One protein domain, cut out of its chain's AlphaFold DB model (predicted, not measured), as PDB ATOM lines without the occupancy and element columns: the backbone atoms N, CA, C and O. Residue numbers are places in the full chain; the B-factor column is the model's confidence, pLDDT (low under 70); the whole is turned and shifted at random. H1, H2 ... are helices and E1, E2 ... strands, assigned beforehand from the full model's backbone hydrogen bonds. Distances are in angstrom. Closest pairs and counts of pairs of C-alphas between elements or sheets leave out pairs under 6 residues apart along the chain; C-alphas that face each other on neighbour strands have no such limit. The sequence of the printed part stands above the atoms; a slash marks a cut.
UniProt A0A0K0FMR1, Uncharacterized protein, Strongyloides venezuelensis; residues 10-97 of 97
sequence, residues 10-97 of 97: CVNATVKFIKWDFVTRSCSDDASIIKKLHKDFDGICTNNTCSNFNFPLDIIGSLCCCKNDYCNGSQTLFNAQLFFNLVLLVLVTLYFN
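What this domain is: This is residues 10 to 97 of the 97 residues of an uncharacterized protein of Strongyloides venezuelensis (UniProt A0A0K0FMR1). A twisted sheet of two antiparallel hairpins side by side makes the body, with the short helix H1 at one end of its strands; a long helix, H2, sticks out from this body as a free arm and makes much of the length. Residues 67 to 79, with no named element, lead from the sheet to that arm. The printed part has 88 residues, with the named elements E1, E2, H1, E3, E4 and H2 in that order; the sheet runs E2, E1, E4, E3, all antiparallel, and the class is mixed, helices and strands. The whole is loose, with a radius of gyration of the C-alphas of 17.0 A, and spans 57 by 32 by 18 A.

Where its parts are: E1, residues 10 to 17, begins at C-alpha 10 (133.778, 185.394, 78.527) and is 23.1 A long. E2, residues 20 to 28, measures 25.5 A, E3, residues 49 to 55, 19.7 A, and E4, residues 59 to 66, 23.5 A. H1 holds residues 31 to 37. H2, residues 80 to 95, is 22.1 A long and ends at C-alpha 95 (123.041, 224.926, 66.349).

How they stand to each other: The inner strands E1 and E4 are antiparallel at 169 degrees, with N 14 and O 62 2.7 A apart. E1 and E2 form a hairpin, with N 13 and O 24 at 2.9 A, and E3 and E4 another, with N 53 and O 61 at 2.8 A. H1 only grazes the sheet with its residues 34 to 37; the C-alphas of Ser 28 and Ile 34, the closest of E2 and H1, are 7.4 A apart. H2 is not on the sheet and is apart from H1. In H1 and H2 every O i to N i+4 pair is within hydrogen-bond range.

The domain as a whole: The C-alphas of Asp 42 and Asn 97, the two farthest apart, are 57.2 A from each other. Residues 79 to 97 stand free; the body without them spans 32 by 24 by 15 A. The printed part has no cut, and the links H1 to E3 and E4 to H2 are long. The mean pLDDT of the printed part is 70.8, with residues 37 to 48, 56 to 57, 69 to 86 and 96 to 97 under 70.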
ATOM      1  N   CYS A  10     134.319 184.050  78.565       81.25
ATOM      2  CA  CYS A  10     133.778 185.394  78.527       81.25
ATOM      3  C   CYS A  10     134.077 186.091  79.856       81.25
ATOM      4  O   CYS A  10     133.653 185.619  80.910       81.25
ATOM      5  N   VAL A  11     134.734 187.246  79.804       79.56
ATOM      6  CA  VAL A  11     135.004 188.109  80.959       79.56
ATOM      7  C   VAL A  11     134.187 189.394  80.827       79.56
ATOM      8  O   VAL A  11     134.011 189.937  79.731       79.56
ATOM      9  N   ASN A  12     133.648 189.879  81.939       80.69
ATOM     10  CA  ASN A  12     132.968 191.164  82.050       80.69
ATOM     11  C   ASN A  12     133.506 191.896  83.276       80.69
ATOM     12  O   ASN A  12     133.394 191.382  84.383       80.69
ATOM     13  N   ALA A  13     134.057 193.089  83.078       78.50
ATOM     14  CA  ALA A  13     134.425 193.981  84.161       78.50
ATOM     15  C   ALA A  13     133.511 195.209  84.141       78.50
ATOM     16  O   ALA A  13     133.404 195.913  83.136       78.50
ATOM     17  N   THR A  14     132.857 195.460  85.264       80.94
ATOM     18  CA  THR A  14     132.030 196.633  85.519       80.94
ATOM     19  C   THR A  14     132.719 197.490  86.564       80.94
ATOM     20  O   THR A  14     133.134 196.982  87.596       80.94
ATOM     21  N   VAL A  15     132.836 198.787  86.322       79.50
ATOM     22  CA  VAL A  15     133.338 199.756  87.293       79.50
ATOM     23  C   VAL A  15     132.292 200.845  87.435       79.50
ATOM     24  O   VAL A  15     131.973 201.534  86.470       79.50
ATOM     25  N   LYS A  16     131.753 200.991  88.639       79.81
ATOM     26  CA  LYS A  16     130.856 202.078  89.009       79.81
ATOM     27  C   LYS A  16     131.671 203.173  89.666       79.81
ATOM     28  O   LYS A  16     132.340 202.917  90.662       79.81
ATOM     29  N   PHE A  17     131.602 204.378  89.125       76.12
ATOM     30  CA  PHE A  17     132.208 205.564  89.714       76.12
ATOM     31  C   PHE A  17     131.166 206.675  89.793       76.12
ATOM     32  O   PHE A  17     130.721 207.197  88.769       76.12
ATOM     33  N   ILE A  18     130.781 207.047  91.017       78.31
ATOM     34  CA  ILE A  18     129.745 208.052  91.306       78.31
ATOM     35  C   ILE A  18     128.386 207.651  90.695       78.31
ATOM     36  O   ILE A  18     127.585 206.984  91.340       78.31
ATOM     37  N   LYS A  19     128.118 208.059  89.448       75.12
ATOM     38  CA  LYS A  19     126.892 207.771  88.676       75.12
ATOM     39  C   LYS A  19     127.184 207.127  87.316       75.12
ATOM     40  O   LYS A  19     126.263 206.913  86.534       75.12
ATOM     41  N   TRP A  20     128.454 206.869  87.019       73.25
ATOM     42  CA  TRP A  20     128.901 206.309  85.753       73.25
ATOM     43  C   TRP A  20     129.171 204.821  85.913       73.25
ATOM     44  O   TRP A  20     129.960 204.424  86.768       73.25
ATOM     45  N   ASP A  21     128.541 204.022  85.056       77.12
ATOM     46  CA  ASP A  21     128.786 202.591  84.946       77.12
ATOM     47  C   ASP A  21     129.650 202.343  83.699       77.12
ATOM     48  O   ASP A  21     129.184 202.459  82.565       77.12
ATOM     49  N   PHE A  22     130.919 202.000  83.904       76.50
ATOM     50  CA  PHE A  22     131.826 201.570  82.843       76.50
ATOM     51  C   PHE A  22     131.776 200.056  82.737       76.50
ATOM     52  O   PHE A  22     132.036 199.362  83.716       76.50
ATOM     53  N   VAL A  23     131.467 199.534  81.552       78.44
ATOM     54  CA  VAL A  23     131.444 198.090  81.305       78.44
ATOM     55  C   VAL A  23     132.361 197.750  80.154       78.44
ATOM     56  O   VAL A  23     132.198 198.259  79.048       78.44
ATOM     57  N   THR A  24     133.304 196.854  80.418       78.38
ATOM     58  CA  THR A  24     134.166 196.256  79.407       78.38
ATOM     59  C   THR A  24     133.952 194.749  79.373       78.38
ATOM     60  O   THR A  24     133.767 194.094  80.400       78.38
ATOM     61  N   ARG A  25     133.933 194.194  78.164       80.00
ATOM     62  CA  ARG A  25     133.690 192.776  77.905       80.00
ATOM     63  C   ARG A  25     134.793 192.269  76.991       80.00
ATOM     64  O   ARG A  25     135.102 192.923  76.000       80.00
ATOM     65  N   SER A  26     135.374 191.123  77.324       81.25
ATOM     66  CA  SER A  26     136.471 190.537  76.550       81.25
ATOM     67  C   SER A  26     136.459 189.017  76.624       81.25
ATOM     68  O   SER A  26     136.006 188.448  77.616       81.25
ATOM     69  N   CYS A  27     136.950 188.365  75.575       82.69
ATOM     70  CA  CYS A  27     137.168 186.923  75.528       82.69
ATOM     71  C   CYS A  27     138.624 186.626  75.878       82.69
ATOM     72  O   CYS A  27     139.517 187.280  75.344       82.69
ATOM     73  N   SER A  28     138.868 185.640  76.738       83.12
ATOM     74  CA  SER A  28     140.224 185.186  77.059       83.12
ATOM     75  C   SER A  28     140.241 183.679  77.258       83.12
ATOM     76  O   SER A  28     139.506 183.155  78.089       83.12
ATOM     77  N   ASP A  29     141.089 182.988  76.511       83.75
ATOM     78  CA  ASP A  29     141.459 181.580  76.709       83.75
ATOM     79  C   ASP A  29     142.600 181.420  77.727       83.75
ATOM     80  O   ASP A  29     142.761 180.364  78.335       83.75
ATOM     81  N   ASP A  30     143.349 182.492  77.989       81.31
ATOM     82  CA  ASP A  30     144.405 182.495  78.993       81.31
ATOM     83  C   ASP A  30     143.849 182.661  80.422       81.31
ATOM     84  O   ASP A  30     143.589 183.767  80.914       81.31
ATOM     85  N   ALA A  31     143.722 181.533  81.123       74.38
ATOM     86  CA  ALA A  31     143.350 181.471  82.535       74.38
ATOM     87  C   ALA A  31     144.290 182.284  83.450       74.38
ATOM     88  O   ALA A  31     143.868 182.767  84.504       74.38
ATOM     89  N   SER A  32     145.557 182.475  83.065       77.12
ATOM     90  CA  SER A  32     146.527 183.241  83.852       77.12
ATOM     91  C   SER A  32     146.233 184.743  83.830       77.12
ATOM     92  O   SER A  32     146.397 185.417  84.850       77.12
ATOM     93  N   ILE A  33     145.734 185.268  82.705       76.81
ATOM     94  CA  ILE A  33     145.286 186.663  82.592       76.81
ATOM     95  C   ILE A  33     144.031 186.872  83.437       76.81
ATOM     96  O   ILE A  33     143.949 187.849  84.183       76.81
ATOM     97  N   ILE A  34     143.095 185.922  83.399       73.50
ATOM     98  CA  ILE A  34     141.884 185.965  84.227       73.50
ATOM     99  C   ILE A  34     142.261 185.959  85.711       73.50
ATOM    100  O   ILE A  34     141.759 186.789  86.459       73.50
ATOM    101  N   LYS A  35     143.224 185.130  86.129       76.00
ATOM    102  CA  LYS A  35     143.716 185.089  87.516       76.00
ATOM    103  C   LYS A  35     144.383 186.385  87.985       76.00
ATOM    104  O   LYS A  35     144.304 186.735  89.160       76.00
ATOM    105  N   LYS A  36     145.031 187.127  87.081       74.94
ATOM    106  CA  LYS A  36     145.583 188.457  87.404       74.94
ATOM    107  C   LYS A  36     144.480 189.474  87.703       74.94
ATOM    108  O   LYS A  36     144.680 190.351  88.540       74.94
ATOM    109  N   LEU A  37     143.338 189.355  87.028       68.94
ATOM    110  CA  LEU A  37     142.185 190.246  87.173       68.94
ATOM    111  C   LEU A  37     141.226 189.800  88.292       68.94
ATOM    112  O   LEU A  37     140.620 190.631  88.960       68.94
ATOM    113  N   HIS A  38     141.128 188.494  88.522       69.88
ATOM    114  CA  HIS A  38     140.314 187.834  89.531       69.88
ATOM    115  C   HIS A  38     141.244 186.993  90.408       69.88
ATOM    116  O   HIS A  38     141.537 185.844  90.096       69.88
ATOM    117  N   LYS A  39     141.744 187.566  91.508       68.12
ATOM    118  CA  LYS A  39     142.770 186.904  92.340       68.12
ATOM    119  C   LYS A  39     142.330 185.541  92.875       68.12
ATOM    120  O   LYS A  39     143.147 184.626  92.933       68.12
ATOM    121  N   ASP A  40     141.045 185.412  93.186       63.91
ATOM    122  CA  ASP A  40     140.436 184.174  93.683       63.91
ATOM    123  C   ASP A  40     140.027 183.203  92.563       63.91
ATOM    124  O   ASP A  40     139.291 182.252  92.803       63.91
ATOM    125  N   PHE A  41     140.483 183.434  91.330       67.88
ATOM    126  CA  PHE A  41     140.205 182.539  90.218       67.88
ATOM    127  C   PHE A  41     140.953 181.214  90.387       67.88
ATOM    128  O   PHE A  41     142.188 181.149  90.345       67.88
ATOM    129  N   ASP A  42     140.179 180.147  90.542       66.50
ATOM    130  CA  ASP A  42     140.617 178.763  90.726       66.50
ATOM    131  C   ASP A  42     140.787 178.000  89.399       66.50
ATOM    132  O   ASP A  42     141.074 176.804  89.393       66.50
ATOM    133  N   GLY A  43     140.668 178.698  88.265       63.16
ATOM    134  CA  GLY A  43     140.776 178.109  86.931       63.16
ATOM    135  C   GLY A  43     139.441 177.659  86.339       63.16
ATOM    136  O   GLY A  43     139.428 177.178  85.206       63.16
ATOM    137  N   ILE A  44     138.317 177.831  87.048       66.12
ATOM    138  CA  ILE A  44     137.001 177.428  86.551       66.12
ATOM    139  C   ILE A  44     136.016 178.597  86.632       66.12
ATOM    140  O   ILE A  44     135.460 178.913  87.677       66.12
ATOM    141  N   CYS A  45     135.700 179.200  85.484       68.69
ATOM    142  CA  CYS A  45     134.549 180.098  85.385       68.69
ATOM    143  C   CYS A  45     133.259 179.271  85.306       68.69
ATOM    144  O   CYS A  45     132.771 178.971  84.212       68.69
ATOM    145  N   THR A  46     132.709 178.881  86.454       59.72
ATOM    146  CA  THR A  46     131.336 178.356  86.508       59.72
ATOM    147  C   THR A  46     130.345 179.520  86.383       59.72
ATOM    148  O   THR A  46     130.675 180.651  86.739       59.72
ATOM    149  N   ASN A  47     129.179 179.278  85.770       60.88
ATOM    150  CA  ASN A  47     128.167 180.287  85.411       60.88
ATOM    151  C   ASN A  47     128.106 181.490  86.377       60.88
ATOM    152  O   ASN A  47     127.618 181.357  87.494       60.88
ATOM    153  N   ASN A  48     128.537 182.669  85.908       63.03
ATOM    154  CA  ASN A  48     128.494 183.938  86.645       63.03
ATOM    155  C   ASN A  48     129.323 183.982  87.942       63.03
ATOM    156  O   ASN A  48     128.912 184.587  88.931       63.03
ATOM    157  N   THR A  49     130.527 183.408  87.937       70.25
ATOM    158  CA  THR A  49     131.483 183.665  89.024       70.25
ATOM    159  C   THR A  49     131.894 185.137  88.966       70.25
ATOM    160  O   THR A  49     132.452 185.568  87.957       70.25
ATOM    161  N   CYS A  50     131.574 185.910  90.007       74.69
ATOM    162  CA  CYS A  50     131.832 187.346  90.082       74.69
ATOM    163  C   CYS A  50     132.615 187.698  91.350       74.69
ATOM    164  O   CYS A  50     132.182 187.375  92.455       74.69
ATOM    165  N   SER A  51     133.704 188.444  91.191       75.00
ATOM    166  CA  SER A  51     134.412 189.106  92.287       75.00
ATOM    167  C   SER A  51     134.112 190.590  92.295       75.00
ATOM    168  O   SER A  51     134.227 191.263  91.274       75.00
ATOM    169  N   ASN A  52     133.781 191.116  93.469       77.00
ATOM    170  CA  ASN A  52     133.613 192.547  93.673       77.00
ATOM    171  C   ASN A  52     134.875 193.139  94.298       77.00
ATOM    172  O   ASN A  52     135.511 192.527  95.155       77.00
ATOM    173  N   PHE A  53     135.210 194.350  93.880       74.88
ATOM    174  CA  PHE A  53     136.362 195.103  94.343       74.88
ATOM    175  C   PHE A  53     135.893 196.488  94.755       74.88
ATOM    176  O   PHE A  53     135.241 197.179  93.978       74.88
ATOM    177  N   ASN A  54     136.263 196.913  95.955       76.69
ATOM    178  CA  ASN A  54     136.047 198.286  96.381       76.69
ATOM    179  C   ASN A  54     137.366 199.035  96.237       76.69
ATOM    180  O   ASN A  54     138.362 198.692  96.878       76.69
ATOM    181  N   PHE A  55     137.371 200.034  95.368       72.44
ATOM    182  CA  PHE A  55     138.480 200.958  95.209       72.44
ATOM    183  C   PHE A  55     138.206 202.227  96.041       72.44
ATOM    184  O   PHE A  55     137.062 202.486  96.423       72.44
ATOM    185  N   PRO A  56     139.236 203.035  96.349       68.50
ATOM    186  CA  PRO A  56     139.048 204.329  97.001       68.50
ATOM    187  C   PRO A  56     138.095 205.241  96.210       68.50
ATOM    188  O   PRO A  56     137.973 205.091  94.996       68.50
ATOM    189  N   LEU A  57     137.493 206.231  96.882       67.81
ATOM    190  CA  LEU A  57     136.592 207.235  96.277       67.81
ATOM    191  C   LEU A  57     135.257 206.661  95.753       67.81
ATOM    192  O   LEU A  57     134.790 207.060  94.688       67.81
ATOM    193  N   ASP A  58     134.650 205.730  96.499       71.75
ATOM    194  CA  ASP A  58     133.350 205.105  96.183       71.75
ATOM    195  C   ASP A  58     133.290 204.434  94.799       71.75
ATOM    196  O   ASP A  58     132.237 204.340  94.164       71.75
ATOM    197  N   ILE A  59     134.438 203.950  94.318       74.25
ATOM    198  CA  ILE A  59     134.520 203.185  93.080       74.25
ATOM    199  C   ILE A  59     134.251 201.710  93.395       74.25
ATOM    200  O   ILE A  59     135.022 201.065  94.109       74.25
ATOM    201  N   ILE A  60     133.188 201.152  92.815       78.69
ATOM    202  CA  ILE A  60     132.822 199.739  92.971       78.69
ATOM    203  C   ILE A  60     133.096 199.013  91.658       78.69
ATOM    204  O   ILE A  60     132.416 199.222  90.657       78.69
ATOM    205  N   GLY A  61     134.103 198.149  91.663       76.69
ATOM    206  CA  GLY A  61     134.405 197.225  90.582       76.69
ATOM    207  C   GLY A  61     133.707 195.880  90.777       76.69
ATOM    208  O   GLY A  61     133.571 195.391  91.892       76.69
ATOM    209  N   SER A  62     133.312 195.241  89.687       78.25
ATOM    210  CA  SER A  62     132.867 193.854  89.648       78.25
ATOM    211  C   SER A  62     133.479 193.193  88.428       78.25
ATOM    212  O   SER A  62     133.450 193.763  87.340       78.25
ATOM    213  N   LEU A  63     134.057 192.013  88.593       77.62
ATOM    214  CA  LEU A  63     134.613 191.229  87.507       77.62
ATOM    215  C   LEU A  63     133.972 189.852  87.516       77.62
ATOM    216  O   LEU A  63     134.131 189.101  88.471       77.62
ATOM    217  N   CYS A  64     133.258 189.539  86.446       77.88
ATOM    218  CA  CYS A  64     132.561 188.284  86.257       77.88
ATOM    219  C   CYS A  64     133.178 187.494  85.110       77.88
ATOM    220  O   CYS A  64     133.581 188.075  84.097       77.88
ATOM    221  N   CYS A  65     133.196 186.172  85.231       79.44
ATOM    222  CA  CYS A  65     133.590 185.296  84.142       79.44
ATOM    223  C   CYS A  65     132.660 184.088  83.993       79.44
ATOM    224  O   CYS A  65     132.008 183.648  84.942       79.44
ATOM    225  N   CYS A  66     132.557 183.573  82.768       79.19
ATOM    226  CA  CYS A  66     131.667 182.465  82.429       79.19
ATOM    227  C   CYS A  66     132.075 181.808  81.097       79.19
ATOM    228  O   CYS A  66     132.784 182.413  80.293       79.19
ATOM    229  N   LYS A  67     131.655 180.554  80.869       77.31
ATOM    230  CA  LYS A  67     132.102 179.716  79.733       77.31
ATOM    231  C   LYS A  67     131.038 179.495  78.640       77.31
ATOM    232  O   LYS A  67     131.200 178.636  77.787       77.31
ATOM    233  N   ASN A  68     129.953 180.266  78.647       73.69
ATOM    234  CA  ASN A  68     128.881 180.115  77.661       73.69
ATOM    235  C   ASN A  68     128.791 181.343  76.756       73.69
ATOM    236  O   ASN A  68     129.067 182.465  77.171       73.69
ATOM    237  N   ASP A  69     128.321 181.161  75.531       69.00
ATOM    238  CA  ASP A  69     128.021 182.307  74.684       69.00
ATOM    239  C   ASP A  69     126.995 183.225  75.354       69.00
ATOM    240  O   ASP A  69     126.024 182.779  75.968       69.00
ATOM    241  N   TYR A  70     127.230 184.534  75.259       68.81
ATOM    242  CA  TYR A  70     126.370 185.574  75.839       68.81
ATOM    243  C   TYR A  70     126.184 185.515  77.361       68.81
ATOM    244  O   TYR A  70     125.436 186.327  77.899       68.81
ATOM    245  N   CYS A  71     126.918 184.661  78.074       69.56
ATOM    246  CA  CYS A  71     126.805 184.533  79.527       69.56
ATOM    247  C   CYS A  71     127.208 185.809  80.270       69.56
ATOM    248  O   CYS A  71     126.652 186.137  81.311       69.56
ATOM    249  N   ASN A  72     128.133 186.579  79.694       64.44
ATOM    250  CA  ASN A  72     128.573 187.861  80.228       64.44
ATOM    251  C   ASN A  72     127.656 189.025  79.808       64.44
ATOM    252  O   ASN A  72     127.998 190.199  79.987       64.44
ATOM    253  N   GLY A  73     126.494 188.700  79.238       59.06
ATOM    254  CA  GLY A  73     125.389 189.609  78.983       59.06
ATOM    255  C   GLY A  73     124.723 190.046  80.284       59.06
ATOM    256  O   GLY A  73     123.548 189.788  80.498       59.06
ATOM    257  N   SER A  74     125.467 190.711  81.166       55.84
ATOM    258  CA  SER A  74     124.860 191.458  82.263       55.84
ATOM    259  C   SER A  74     124.349 192.798  81.740       55.84
ATOM    260  O   SER A  74     125.037 193.491  80.979       55.84
ATOM    261  N   GLN A  75     123.118 193.111  82.135       47.72
ATOM    262  CA  GLN A  75     122.343 194.303  81.818       47.72
ATOM    263  C   GLN A  75     123.021 195.564  82.365       47.72
ATOM    264  O   GLN A  75     122.696 196.054  83.441       47.72
ATOM    265  N   THR A  76     123.940 196.139  81.608       41.53
ATOM    266  CA  THR A  76     124.137 197.587  81.648       41.53
ATOM    267  C   THR A  76     123.459 198.129  80.397       41.53
ATOM    268  O   THR A  76     123.916 197.934  79.277       41.53
ATOM    269  N   LEU A  77     122.199 198.567  80.500       43.28
ATOM    270  CA  LEU A  77     121.807 199.869  81.058       43.28
ATOM    271  C   LEU A  77     122.669 201.008  80.497       43.28
ATOM    272  O   LEU A  77     122.967 201.976  81.185       43.28
ATOM    273  N   PHE A  78     122.990 200.960  79.201       39.06
ATOM    274  CA  PHE A  78     122.914 202.208  78.453       39.06
ATOM    275  C   PHE A  78     121.455 202.641  78.562       39.06
ATOM    276  O   PHE A  78     120.587 202.124  77.858       39.06
ATOM    277  N   ASN A  79     121.149 203.524  79.513       45.69
ATOM    278  CA  ASN A  79     119.903 204.254  79.437       45.69
ATOM    279  C   ASN A  79     120.042 205.107  78.177       45.69
ATOM    280  O   ASN A  79     120.635 206.184  78.213       45.69
ATOM    281  N   ALA A  80     119.595 204.565  77.042       48.34
ATOM    282  CA  ALA A  80     119.700 205.211  75.743       48.34
ATOM    283  C   ALA A  80     119.154 206.638  75.829       48.34
ATOM    284  O   ALA A  80     119.695 207.537  75.200       48.34
ATOM    285  N   GLN A  81     118.171 206.872  76.701       53.44
ATOM    286  CA  GLN A  81     117.631 208.190  76.987       53.44
ATOM    287  C   GLN A  81     118.681 209.182  77.501       53.44
ATOM    288  O   GLN A  81     118.703 210.319  77.049       53.44
ATOM    289  N   LEU A  82     119.588 208.781  78.397       56.62
ATOM    290  CA  LEU A  82     120.667 209.644  78.899       56.62
ATOM    291  C   LEU A  82     121.685 209.979  77.803       56.62
ATOM    292  O   LEU A  82     122.109 211.127  77.704       56.62
ATOM    293  N   PHE A  83     122.015 209.013  76.944       64.88
ATOM    294  CA  PHE A  83     122.879 209.244  75.785       64.88
ATOM    295  C   PHE A  83     122.216 210.150  74.741       64.88
ATOM    296  O   PHE A  83     122.829 211.116  74.297       64.88
ATOM    297  N   PHE A  84     120.946 209.903  74.403       66.44
ATOM    298  CA  PHE A  84     120.176 210.748  73.489       66.44
ATOM    299  C   PHE A  84     120.029 212.172  74.023       66.44
ATOM    300  O   PHE A  84     120.199 213.113  73.256       66.44
ATOM    301  N   ASN A  85     119.792 212.351  75.326       66.69
ATOM    302  CA  ASN A  85     119.744 213.678  75.943       66.69
ATOM    303  C   ASN A  85     121.091 214.407  75.837       66.69
ATOM    304  O   ASN A  85     121.113 215.599  75.550       66.69
ATOM    305  N   LEU A  86     122.213 213.701  76.018       66.62
ATOM    306  CA  LEU A  86     123.559 214.264  75.864       66.62
ATOM    307  C   LEU A  86     123.844 214.674  74.413       66.62
ATOM    308  O   LEU A  86     124.303 215.787  74.171       66.62
ATOM    309  N   VAL A  87     123.518 213.809  73.449       73.50
ATOM    310  CA  VAL A  87     123.667 214.100  72.014       73.50
ATOM    311  C   VAL A  87     122.782 215.280  71.604       73.50
ATOM    312  O   VAL A  87     123.250 216.175  70.906       73.50
ATOM    313  N   LEU A  88     121.533 215.331  72.076       75.56
ATOM    314  CA  LEU A  88     120.615 216.432  71.791       75.56
ATOM    315  C   LEU A  88     121.129 217.756  72.372       75.56
ATOM    316  O   LEU A  88     121.088 218.773  71.688       75.56
ATOM    317  N   LEU A  89     121.660 217.750  73.597       75.81
ATOM    318  CA  LEU A  89     122.202 218.950  74.239       75.81
ATOM    319  C   LEU A  89     123.414 219.509  73.475       75.81
ATOM    320  O   LEU A  89     123.517 220.722  73.283       75.81
ATOM    321  N   VAL A  90     124.298 218.625  73.001       75.94
ATOM    322  CA  VAL A  90     125.449 218.991  72.160       75.94
ATOM    323  C   VAL A  90     124.986 219.540  70.807       75.94
ATOM    324  O   VAL A  90     125.488 220.563  70.357       75.94
ATOM    325  N   LEU A  91     123.991 218.917  70.171       78.88
ATOM    326  CA  LEU A  91     123.447 219.403  68.899       78.88
ATOM    327  C   LEU A  91     122.779 220.776  69.046       78.88
ATOM    328  O   LEU A  91     123.002 221.646  68.212       78.88
ATOM    329  N   VAL A  92     122.007 221.001  70.113       78.50
ATOM    330  CA  VAL A  92     121.380 222.304  70.394       78.50
ATOM    331  C   VAL A  92     122.446 223.376  70.639       78.50
ATOM    332  O   VAL A  92     122.367 224.459  70.070       78.50
ATOM    333  N   THR A  93     123.482 223.089  71.429       75.88
ATOM    334  CA  THR A  93     124.557 224.070  71.685       75.88
ATOM    335  C   THR A  93     125.402 224.394  70.453       75.88
ATOM    336  O   THR A  93     125.901 225.515  70.358       75.88
ATOM    337  N   LEU A  94     125.533 223.460  69.505       71.94
ATOM    338  CA  LEU A  94     126.193 223.685  68.214       71.94
ATOM    339  C   LEU A  94     125.306 224.408  67.188       71.94
ATOM    340  O   LEU A  94     125.841 225.011  66.269       71.94
ATOM    341  N   TYR A  95     123.978 224.320  67.305       73.44
ATOM    342  CA  TYR A  95     123.041 224.926  66.349       73.44
ATOM    343  C   TYR A  95     122.640 226.366  66.720       73.44
ATOM    344  O   TYR A  95     122.207 227.125  65.857       73.44
ATOM    345  N   PHE A  96     122.747 226.738  68.000       66.44
ATOM    346  CA  PHE A  96     122.384 228.066  68.517       66.44
ATOM    347  C   PHE A  96     123.593 228.960  68.874       66.44
ATOM    348  O   PHE A  96     123.396 230.026  69.458       66.44
ATOM    349  N   ASN A  97     124.816 228.544  68.521       52.69
ATOM    350  CA  ASN A  97     126.012 229.399  68.424       52.69
ATOM    351  C   ASN A  97     126.369 229.608  66.953       52.69
ATOM    352  O   ASN A  97     126.894 230.696  66.636       52.69
TER     353      ASN A  97